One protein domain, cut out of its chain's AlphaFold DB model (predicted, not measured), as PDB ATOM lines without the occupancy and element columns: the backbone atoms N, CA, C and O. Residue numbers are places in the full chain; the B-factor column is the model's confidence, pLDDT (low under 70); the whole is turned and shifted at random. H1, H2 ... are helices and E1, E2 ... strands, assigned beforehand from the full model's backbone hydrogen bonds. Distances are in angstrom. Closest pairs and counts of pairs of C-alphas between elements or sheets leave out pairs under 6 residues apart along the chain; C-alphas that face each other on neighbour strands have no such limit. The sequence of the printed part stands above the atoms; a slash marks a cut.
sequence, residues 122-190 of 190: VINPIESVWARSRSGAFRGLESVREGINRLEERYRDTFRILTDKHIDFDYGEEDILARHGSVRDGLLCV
ATOM      1  N   VAL A 122     142.119 179.634 204.675       96.25
ATOM      2  CA  VAL A 122     143.413 178.949 204.724       96.25
ATOM      3  C   VAL A 122     144.305 179.524 203.635       96.25
ATOM      4  O   VAL A 122     144.025 179.377 202.449       96.25
ATOM      5  N   ILE A 123     145.410 180.155 204.018       93.31
ATOM      6  CA  ILE A 123     146.361 180.694 203.043       93.31
ATOM      7  C   ILE A 123     147.099 179.543 202.354       93.31
ATOM      8  O   ILE A 123     147.792 178.764 203.012       93.31
ATOM      9  N   ASN A 124     146.959 179.454 201.031       92.25
ATOM     10  CA  ASN A 124     147.677 178.519 200.179       92.25
ATOM     11  C   ASN A 124     148.804 179.263 199.429       92.25
ATOM     12  O   ASN A 124     148.514 180.021 198.503       92.25
ATOM     13  N   PRO A 125     150.081 179.077 199.814       88.75
ATOM     14  CA  PRO A 125     151.205 179.881 199.327       88.75
ATOM     15  C   PRO A 125     151.713 179.405 197.951       88.75
ATOM     16  O   PRO A 125     152.866 178.979 197.816       88.75
ATOM     17  N   ILE A 126     150.840 179.416 196.939       88.88
ATOM     18  CA  ILE A 126     151.131 178.895 195.594       88.88
ATOM     19  C   ILE A 126     152.273 179.672 194.933       88.88
ATOM     20  O   ILE A 126     153.210 179.040 194.438       88.88
ATOM     21  N   GLU A 127     152.255 181.010 194.947       88.38
ATOM     22  CA  GLU A 127     153.313 181.812 194.312       88.38
ATOM     23  C   GLU A 127     154.655 181.604 195.009       88.38
ATOM     24  O   GLU A 127     155.690 181.401 194.367       88.38
ATOM     25  N   SER A 128     154.630 181.561 196.338       86.25
ATOM     26  CA  SER A 128     155.792 181.262 197.170       86.25
ATOM     27  C   SER A 128     156.411 179.880 196.882       86.25
ATOM     28  O   SER A 128     157.640 179.733 196.925       86.25
ATOM     29  N   VAL A 129     155.602 178.852 196.587       88.94
ATOM     30  CA  VAL A 129     156.086 177.526 196.150       88.94
ATOM     31  C   VAL A 129     156.595 177.587 194.711       88.94
ATOM     32  O   VAL A 129     157.695 177.099 194.435       88.94
ATOM     33  N   TRP A 130     155.857 178.236 193.811       89.38
ATOM     34  CA  TRP A 130     156.235 178.412 192.410       89.38
ATOM     35  C   TRP A 130     157.592 179.116 192.260       89.38
ATOM     36  O   TRP A 130     158.452 178.639 191.523       89.38
ATOM     37  N   ALA A 131     157.869 180.153 193.054       88.94
ATOM     38  CA  ALA A 131     159.155 180.856 193.066       88.94
ATOM     39  C   ALA A 131     160.352 179.963 193.467       88.94
ATOM     40  O   ALA A 131     161.513 180.295 193.213       88.94
ATOM     41  N   ARG A 132     160.099 178.807 194.099       86.12
ATOM     42  CA  ARG A 132     161.120 177.813 194.485       86.12
ATOM     43  C   ARG A 132     161.289 176.702 193.441       86.12
ATOM     44  O   ARG A 132     162.264 175.941 193.520       86.12
ATOM     45  N   SER A 133     160.390 176.628 192.462       87.31
ATOM     46  CA  SER A 133     160.380 175.652 191.374       87.31
ATOM     47  C   SER A 133     161.367 176.048 190.276       87.31
ATOM     48  O   SER A 133     161.069 176.823 189.375       87.31
ATOM     49  N   ARG A 134     162.582 175.498 190.351       86.81
ATOM     50  CA  ARG A 134     163.641 175.670 189.339       86.81
ATOM     51  C   ARG A 134     163.973 174.357 188.641       86.81
ATOM     52  O   ARG A 134     163.608 173.293 189.135       86.81
ATOM     53  N   SER A 135     164.710 174.413 187.529       89.81
ATOM     54  CA  SER A 135     165.193 173.201 186.850       89.81
ATOM     55  C   SER A 135     165.883 172.252 187.841       89.81
ATOM     56  O   SER A 135     166.693 172.681 188.668       89.81
ATOM     57  N   GLY A 136     165.494 170.976 187.805       88.75
ATOM     58  CA  GLY A 136     165.952 169.949 188.744       88.75
ATOM     59  C   GLY A 136     165.304 169.980 190.135       88.75
ATOM     60  O   GLY A 136     165.730 169.227 191.003       88.75
ATOM     61  N   ALA A 137     164.295 170.825 190.391       87.44
ATOM     62  CA  ALA A 137     163.553 170.819 191.659       87.44
ATOM     63  C   ALA A 137     162.540 169.665 191.780       87.44
ATOM     64  O   ALA A 137     162.046 169.424 192.882       87.44
ATOM     65  N   PHE A 138     162.272 168.942 190.690       91.06
ATOM     66  CA  PHE A 138     161.310 167.843 190.633       91.06
ATOM     67  C   PHE A 138     161.892 166.630 189.909       91.06
ATOM     68  O   PHE A 138     162.707 166.769 188.993       91.06
ATOM     69  N   ARG A 139     161.448 165.442 190.318       91.38
ATOM     70  CA  ARG A 139     161.699 164.163 189.655       91.38
ATOM     71  C   ARG A 139     160.350 163.505 189.389       91.38
ATOM     72  O   ARG A 139     159.735 162.958 190.296       91.38
ATOM     73  N   GLY A 140     159.878 163.585 188.146       89.19
ATOM     74  CA  GLY A 140     158.476 163.277 187.853       89.19
ATOM     75  C   GLY A 140     157.563 164.319 188.502       89.19
ATOM     76  O   GLY A 140     157.811 165.513 188.350       89.19
ATOM     77  N   LEU A 141     156.544 163.864 189.234       84.94
ATOM     78  CA  LEU A 141     155.586 164.723 189.946       84.94
ATOM     79  C   LEU A 141     156.014 165.063 191.385       84.94
ATOM     80  O   LEU A 141     155.332 165.822 192.064       84.94
ATOM     81  N   GLU A 142     157.136 164.520 191.859       88.38
ATOM     82  CA  GLU A 142     157.601 164.719 193.232       88.38
ATOM     83  C   GLU A 142     158.711 165.766 193.300       88.38
ATOM     84  O   GLU A 142     159.611 165.801 192.453       88.38
ATOM     85  N   SER A 143     158.692 166.610 194.336       91.19
ATOM     86  CA  SER A 143     159.804 167.523 194.574       91.19
ATOM     87  C   SER A 143     160.989 166.788 195.192       91.19
ATOM     88  O   SER A 143     160.853 166.013 196.138       91.19
ATOM     89  N   VAL A 144     162.198 167.097 194.722       92.56
ATOM     90  CA  VAL A 144     163.435 166.635 195.376       92.56
ATOM     91  C   VAL A 144     163.829 167.525 196.562       92.56
ATOM     92  O   VAL A 144     164.836 167.277 197.222       92.56
ATOM     93  N   ARG A 145     163.077 168.606 196.816       89.31
ATOM     94  CA  ARG A 145     163.338 169.554 197.901       89.31
ATOM     95  C   ARG A 145     162.458 169.234 199.099       89.31
ATOM     96  O   ARG A 145     161.249 169.435 199.049       89.31
ATOM     97  N   GLU A 146     163.088 168.890 200.217       90.31
ATOM     98  CA  GLU A 146     162.406 168.650 201.496       90.31
ATOM     99  C   GLU A 146     161.481 169.811 201.900       90.31
ATOM    100  O   GLU A 146     160.362 169.596 202.355       90.31
ATOM    101  N   GLY A 147     161.905 171.056 201.656       89.69
ATOM    102  CA  GLY A 147     161.097 172.235 201.968       89.69
ATOM    103  C   GLY A 147     159.785 172.340 201.180       89.69
ATOM    104  O   GLY A 147     158.826 172.874 201.722       89.69
ATOM    105  N   ILE A 148     159.730 171.849 199.935       89.94
ATOM    106  CA  ILE A 148     158.486 171.806 199.143       89.94
ATOM    107  C   ILE A 148     157.629 170.635 199.627       89.94
ATOM    108  O   ILE A 148     156.462 170.830 199.939       89.94
ATOM    109  N   ASN A 149     158.230 169.457 199.821       91.12
ATOM    110  CA  ASN A 149     157.518 168.275 200.318       91.12
ATOM    111  C   ASN A 149     156.837 168.522 201.673       91.12
ATOM    112  O   ASN A 149     155.696 168.121 201.874       91.12
ATOM    113  N   ARG A 150     157.495 169.249 202.583       91.44
ATOM    114  CA  ARG A 150     156.911 169.631 203.876       91.44
ATOM    115  C   ARG A 150     155.728 170.595 203.740       91.44
ATOM    116  O   ARG A 150     154.837 170.585 204.586       91.44
ATOM    117  N   LEU A 151     155.731 171.467 202.729       90.56
ATOM    118  CA  LEU A 151     154.599 172.358 202.456       90.56
ATOM    119  C   LEU A 151     153.415 171.569 201.896       90.56
ATOM    120  O   LEU A 151     152.311 171.743 202.396       90.56
ATOM    121  N   GLU A 152     153.660 170.655 200.957       90.06
ATOM    122  CA  GLU A 152     152.644 169.739 200.416       90.06
ATOM    123  C   GLU A 152     152.017 168.858 201.510       90.06
ATOM    124  O   GLU A 152     150.800 168.693 201.576       90.06
ATOM    125  N   GLU A 153     152.831 168.317 202.420       92.38
ATOM    126  CA  GLU A 153     152.346 167.543 203.567       92.38
ATOM    127  C   GLU A 153     151.448 168.390 204.473       92.38
ATOM    128  O   GLU A 153     150.301 168.024 204.716       92.38
ATOM    129  N   ARG A 154     151.917 169.575 204.885       93.12
ATOM    130  CA  ARG A 154     151.123 170.508 205.698       93.12
ATOM    131  C   ARG A 154     149.830 170.925 205.017       93.12
ATOM    132  O   ARG A 154     148.819 171.073 205.697       93.12
ATOM    133  N   TYR A 155     149.862 171.137 203.708       92.81
ATOM    134  CA  TYR A 155     148.694 171.483 202.915       92.81
ATOM    135  C   TYR A 155     147.626 170.378 202.994       92.81
ATOM    136  O   TYR A 155     146.478 170.658 203.353       92.81
ATOM    137  N   ARG A 156     148.018 169.114 202.773       93.06
ATOM    138  CA  ARG A 156     147.115 167.953 202.890       93.06
ATOM    139  C   ARG A 156     146.630 167.722 204.319       93.06
ATOM    140  O   ARG A 156     145.449 167.452 204.524       93.06
ATOM    141  N   ASP A 157     147.510 167.848 205.305       95.81
ATOM    142  CA  ASP A 157     147.155 167.663 206.715       95.81
ATOM    143  C   ASP A 157     146.193 168.744 207.198       95.81
ATOM    144  O   ASP A 157     145.249 168.447 207.920       95.81
ATOM    145  N   THR A 158     146.386 169.992 206.764       96.69
ATOM    146  CA  THR A 158     145.480 171.098 207.102       96.69
ATOM    147  C   THR A 158     144.085 170.840 206.547       96.69
ATOM    148  O   THR A 158     143.116 170.985 207.288       96.69
ATOM    149  N   PHE A 159     143.979 170.391 205.287       96.62
ATOM    150  CA  PHE A 159     142.703 169.962 204.712       96.62
ATOM    151  C   PHE A 159     142.043 168.903 205.602       96.62
ATOM    152  O   PHE A 159     140.937 169.122 206.087       96.62
ATOM    153  N   ARG A 160     142.756 167.802 205.884       96.31
ATOM    154  CA  ARG A 160     142.238 166.674 206.675       96.31
ATOM    155  C   ARG A 160     141.798 167.093 208.072       96.31
ATOM    156  O   ARG A 160     140.694 166.771 208.482       96.31
ATOM    157  N   ILE A 161     142.622 167.858 208.789       97.56
ATOM    158  CA  ILE A 161     142.307 168.340 210.140       97.56
ATOM    159  C   ILE A 161     141.013 169.158 210.137       97.56
ATOM    160  O   ILE A 161     140.186 168.983 211.030       97.56
ATOM    161  N   LEU A 162     140.833 170.053 209.162       97.44
ATOM    162  CA  LEU A 162     139.634 170.886 209.078       97.44
ATOM    163  C   LEU A 162     138.404 170.049 208.708       97.44
ATOM    164  O   LEU A 162     137.387 170.128 209.401       97.44
ATOM    165  N   THR A 163     138.506 169.188 207.693       95.62
ATOM    166  CA  THR A 163     137.382 168.352 207.248       95.62
ATOM    167  C   THR A 163     136.976 167.314 208.291       95.62
ATOM    168  O   THR A 163     135.785 167.161 208.547       95.62
ATOM    169  N   ASP A 164     137.928 166.678 208.980       96.62
ATOM    170  CA  ASP A 164     137.665 165.706 210.057       96.62
ATOM    171  C   ASP A 164     136.997 166.356 211.280       96.62
ATOM    172  O   ASP A 164     136.401 165.680 212.122       96.62
ATOM    173  N   LYS A 165     137.113 167.682 211.411       97.25
ATOM    174  CA  LYS A 165     136.446 168.482 212.446       97.25
ATOM    175  C   LYS A 165     135.179 169.171 211.954       97.25
ATOM    176  O   LYS A 165     134.590 169.929 212.720       97.25
ATOM    177  N   HIS A 166     134.749 168.888 210.724       95.00
ATOM    178  CA  HIS A 166     133.599 169.519 210.074       95.00
ATOM    179  C   HIS A 166     133.702 171.053 210.043       95.00
ATOM    180  O   HIS A 166     132.704 171.760 210.181       95.00
ATOM    181  N   ILE A 167     134.922 171.574 209.894       96.00
ATOM    182  CA  ILE A 167     135.182 173.001 209.737       96.00
ATOM    183  C   ILE A 167     135.297 173.274 208.242       96.00
ATOM    184  O   ILE A 167     136.277 172.874 207.614       96.00
ATOM    185  N   ASP A 168     134.294 173.947 207.678       95.25
ATOM    186  CA  ASP A 168     134.383 174.447 206.309       95.25
ATOM    187  C   ASP A 168     135.344 175.643 206.240       95.25
ATOM    188  O   ASP A 168     135.497 176.405 207.200       95.25
ATOM    189  N   PHE A 169     136.019 175.788 205.107       96.31
ATOM    190  CA  PHE A 169     137.023 176.825 204.889       96.31
ATOM    191  C   PHE A 169     137.094 177.206 203.414       96.31
ATOM    192  O   PHE A 169     136.508 176.536 202.581       96.31
ATOM    193  N   ASP A 170     137.827 178.252 203.062       96.25
ATOM    194  CA  ASP A 170     138.239 178.513 201.686       96.25
ATOM    195  C   ASP A 170     139.750 178.683 201.615       96.25
ATOM    196  O   ASP A 170     140.382 179.141 202.567       96.25
ATOM    197  N   TYR A 171     140.354 178.299 200.495       96.12
ATOM    198  CA  TYR A 171     141.742 178.636 200.220       96.12
ATOM    199  C   TYR A 171     141.857 180.090 199.757       96.12
ATOM    200  O   TYR A 171     141.091 180.549 198.914       96.12
ATOM    201  N   GLY A 172     142.832 180.817 200.295       95.06
ATOM    202  CA  GLY A 172     143.232 182.145 199.832       95.06
ATOM    203  C   GLY A 172     144.618 182.095 199.208       95.06
ATOM    204  O   GLY A 172     145.535 181.532 199.803       95.06
ATOM    205  N   GLU A 173     144.765 182.678 198.027       93.31
ATOM    206  CA  GLU A 173     146.029 182.757 197.289       93.31
ATOM    207  C   GLU A 173     146.559 184.203 197.296       93.31
ATOM    208  O   GLU A 173     145.792 185.156 197.448       93.31
ATOM    209  N   GLU A 174     147.885 184.348 197.231       93.62
ATOM    210  CA  GLU A 174     148.625 185.601 197.435       93.62
ATOM    211  C   GLU A 174     148.191 186.721 196.460       93.62
ATOM    212  O   GLU A 174     147.881 187.827 196.913       93.62
ATOM    213  N   ASP A 175     148.092 186.447 195.156       93.00
ATOM    214  CA  ASP A 175     147.696 187.415 194.122       93.00
ATOM    215  C   ASP A 175     146.206 187.780 194.188       93.00
ATOM    216  O   ASP A 175     145.858 188.964 194.111       93.00
ATOM    217  N   ILE A 176     145.314 186.804 194.396       94.31
ATOM    218  CA  ILE A 176     143.877 187.067 194.572       94.31
ATOM    219  C   ILE A 176     143.663 187.980 195.782       94.31
ATOM    220  O   ILE A 176     142.960 188.989 195.680       94.31
ATOM    221  N   LEU A 177     144.309 187.676 196.910       94.38
ATOM    222  CA  LEU A 177     144.252 188.509 198.111       94.38
ATOM    223  C   LEU A 177     144.791 189.917 197.856       94.38
ATOM    224  O   LEU A 177     144.182 190.888 198.301       94.38
ATOM    225  N   ALA A 178     145.899 190.047 197.126       94.56
ATOM    226  CA  ALA A 178     146.493 191.344 196.821       94.56
ATOM    227  C   ALA A 178     145.598 192.224 195.931       94.56
ATOM    228  O   ALA A 178     145.587 193.446 196.088       94.56
ATOM    229  N   ARG A 179     144.855 191.625 194.991       95.75
ATOM    230  CA  ARG A 179     144.023 192.357 194.019       95.75
ATOM    231  C   ARG A 179     142.586 192.586 194.471       95.75
ATOM    232  O   ARG A 179     141.994 193.598 194.099       95.75
ATOM    233  N   HIS A 180     142.023 191.645 195.224       95.56
ATOM    234  CA  HIS A 180     140.597 191.609 195.563       95.56
ATOM    235  C   HIS A 180     140.336 191.717 197.069       95.56
ATOM    236  O   HIS A 180     139.235 192.086 197.476       95.56
ATOM    237  N   GLY A 181     141.350 191.462 197.900       94.88
ATOM    238  CA  GLY A 181     141.230 191.504 199.349       94.88
ATOM    239  C   GLY A 181     140.972 192.903 199.899       94.88
ATOM    240  O   GLY A 181     141.587 193.896 199.512       94.88
ATOM    241  N   SER A 182     140.068 192.977 200.867       95.62
ATOM    242  CA  SER A 182     139.780 194.180 201.641       95.62
ATOM    243  C   SER A 182     139.422 193.821 203.081       95.62
ATOM    244  O   SER A 182     139.070 192.684 203.376       95.62
ATOM    245  N   VAL A 183     139.513 194.788 203.996       95.81
ATOM    246  CA  VAL A 183     139.081 194.606 205.388       95.81
ATOM    247  C   VAL A 183     137.827 195.433 205.631       95.81
ATOM    248  O   VAL A 183     137.827 196.639 205.384       95.81
ATOM    249  N   ARG A 184     136.763 194.791 206.120       95.12
ATOM    250  CA  ARG A 184     135.489 195.430 206.480       95.12
ATOM    251  C   ARG A 184     135.059 194.922 207.847       95.12
ATOM    252  O   ARG A 184     135.012 193.718 208.057       95.12
ATOM    253  N   ASP A 185     134.817 195.829 208.790       94.81
ATOM    254  CA  ASP A 185     134.377 195.497 210.156       94.81
ATOM    255  C   ASP A 185     135.256 194.451 210.876       94.81
ATOM    256  O   ASP A 185     134.781 193.629 211.655       94.81
ATOM    257  N   GLY A 186     136.566 194.475 210.608       92.81
ATOM    258  CA  GLY A 186     137.530 193.522 211.174       92.81
ATOM    259  C   GLY A 186     137.550 192.146 210.497       92.81
ATOM    260  O   GLY A 186     138.296 191.275 210.938       92.81
ATOM    261  N   LEU A 187     136.779 191.954 209.424       91.25
ATOM    262  CA  LEU A 187     136.754 190.745 208.605       91.25
ATOM    263  C   LEU A 187     137.539 190.958 207.310       91.25
ATOM    264  O   LEU A 187     137.470 192.022 206.692       91.25
ATOM    265  N   LEU A 188     138.274 189.928 206.891       91.31
ATOM    266  CA  LEU A 188     138.865 189.860 205.559       91.31
ATOM    267  C   LEU A 188     137.771 189.471 204.560       91.31
ATOM    268  O   LEU A 188     137.154 188.417 204.697       91.31
ATOM    269  N   CYS A 189     137.549 190.319 203.564       89.88
ATOM    270  CA  CYS A 189     136.648 190.076 202.448       89.88
ATOM    271  C   CYS A 189     137.478 189.908 201.178       89.88
ATOM    272  O   CYS A 189     138.258 190.802 200.842       89.88
ATOM    273  N   VAL A 190     137.278 188.791 200.487       87.69
ATOM    274  CA  VAL A 190     137.770 188.522 199.133       87.69
ATOM    275  C   VAL A 190     136.582 188.055 198.322       87.69
ATOM    276  O   VAL A 190     135.881 187.148 198.825       87.69
TER     277      VAL A 190
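AT A GLANCE: This is residues 122 to 190 of the 190 residues of an uncharacterized protein of Adlercreutzia equolifaciens (UniProt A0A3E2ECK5). What shape is this? A flat, loose loop of chain runs out through H1, turns back along the long helix H2 and returns through E1 beside its first residues, 122 to 123; H3 follows, and the small hairpin E2 and E3 makes one end. What builds it? The printed part has 69 residues, three named helices and three strands, in the order H1, H2, E1, H3, E2, E3; the class is mixed, and E2 and E3 form an antiparallel sheet. How large? The radius of gyration of the C-alphas is 14.9 A, the spans 46 by 31 by 15 A.

HOW THE PARTS SIT: What is near the first helix? H1, residues 126 to 130, only just touches H3, residues 174 to 180, with 3 pairs of C-alphas within 8 A, the closest Glu 127 and Glu 174 at 6.8 A. H1 is close but not clearly touching H2, residues 146 to 164; their closest C-alphas, Val 129 and Ile 148, are 6.9 A apart. How do strands pair? Residues 122 to 123 pair, parallel, with 171 to 172 of E1, residues 170 to 172. The hairpin E2, residues 182 to 184, and E3, residues 187 to 189, is antiparallel, with N 182 and O 189 2.8 A apart, within hydrogen-bond range. Are the helix backbones complete? Every O i to N i+4 pair is within hydrogen-bond range in H1 and H3, and 14 of 15 in H2.

IN THESE COORDINATES: Where do the elements begin and end? C-alpha 126 of H1 is at (151.131, 178.895, 195.594) and C-alpha 189 of E3 at (136.648, 190.076, 202.448). How long are the longer helices? From first to last C-alpha H2 measures 26.3 A and H3 10.2 A.

THE WHOLE: Which C-alphas are farthest apart? Those of Arg 139 and Asp 185, at 46.4 A. Which link is long? H1 to H2, with 15 residues; the other links are tight. Is anything missing or doubtful? The printed part has no cut, and no printed residue is under 70 in pLDDT.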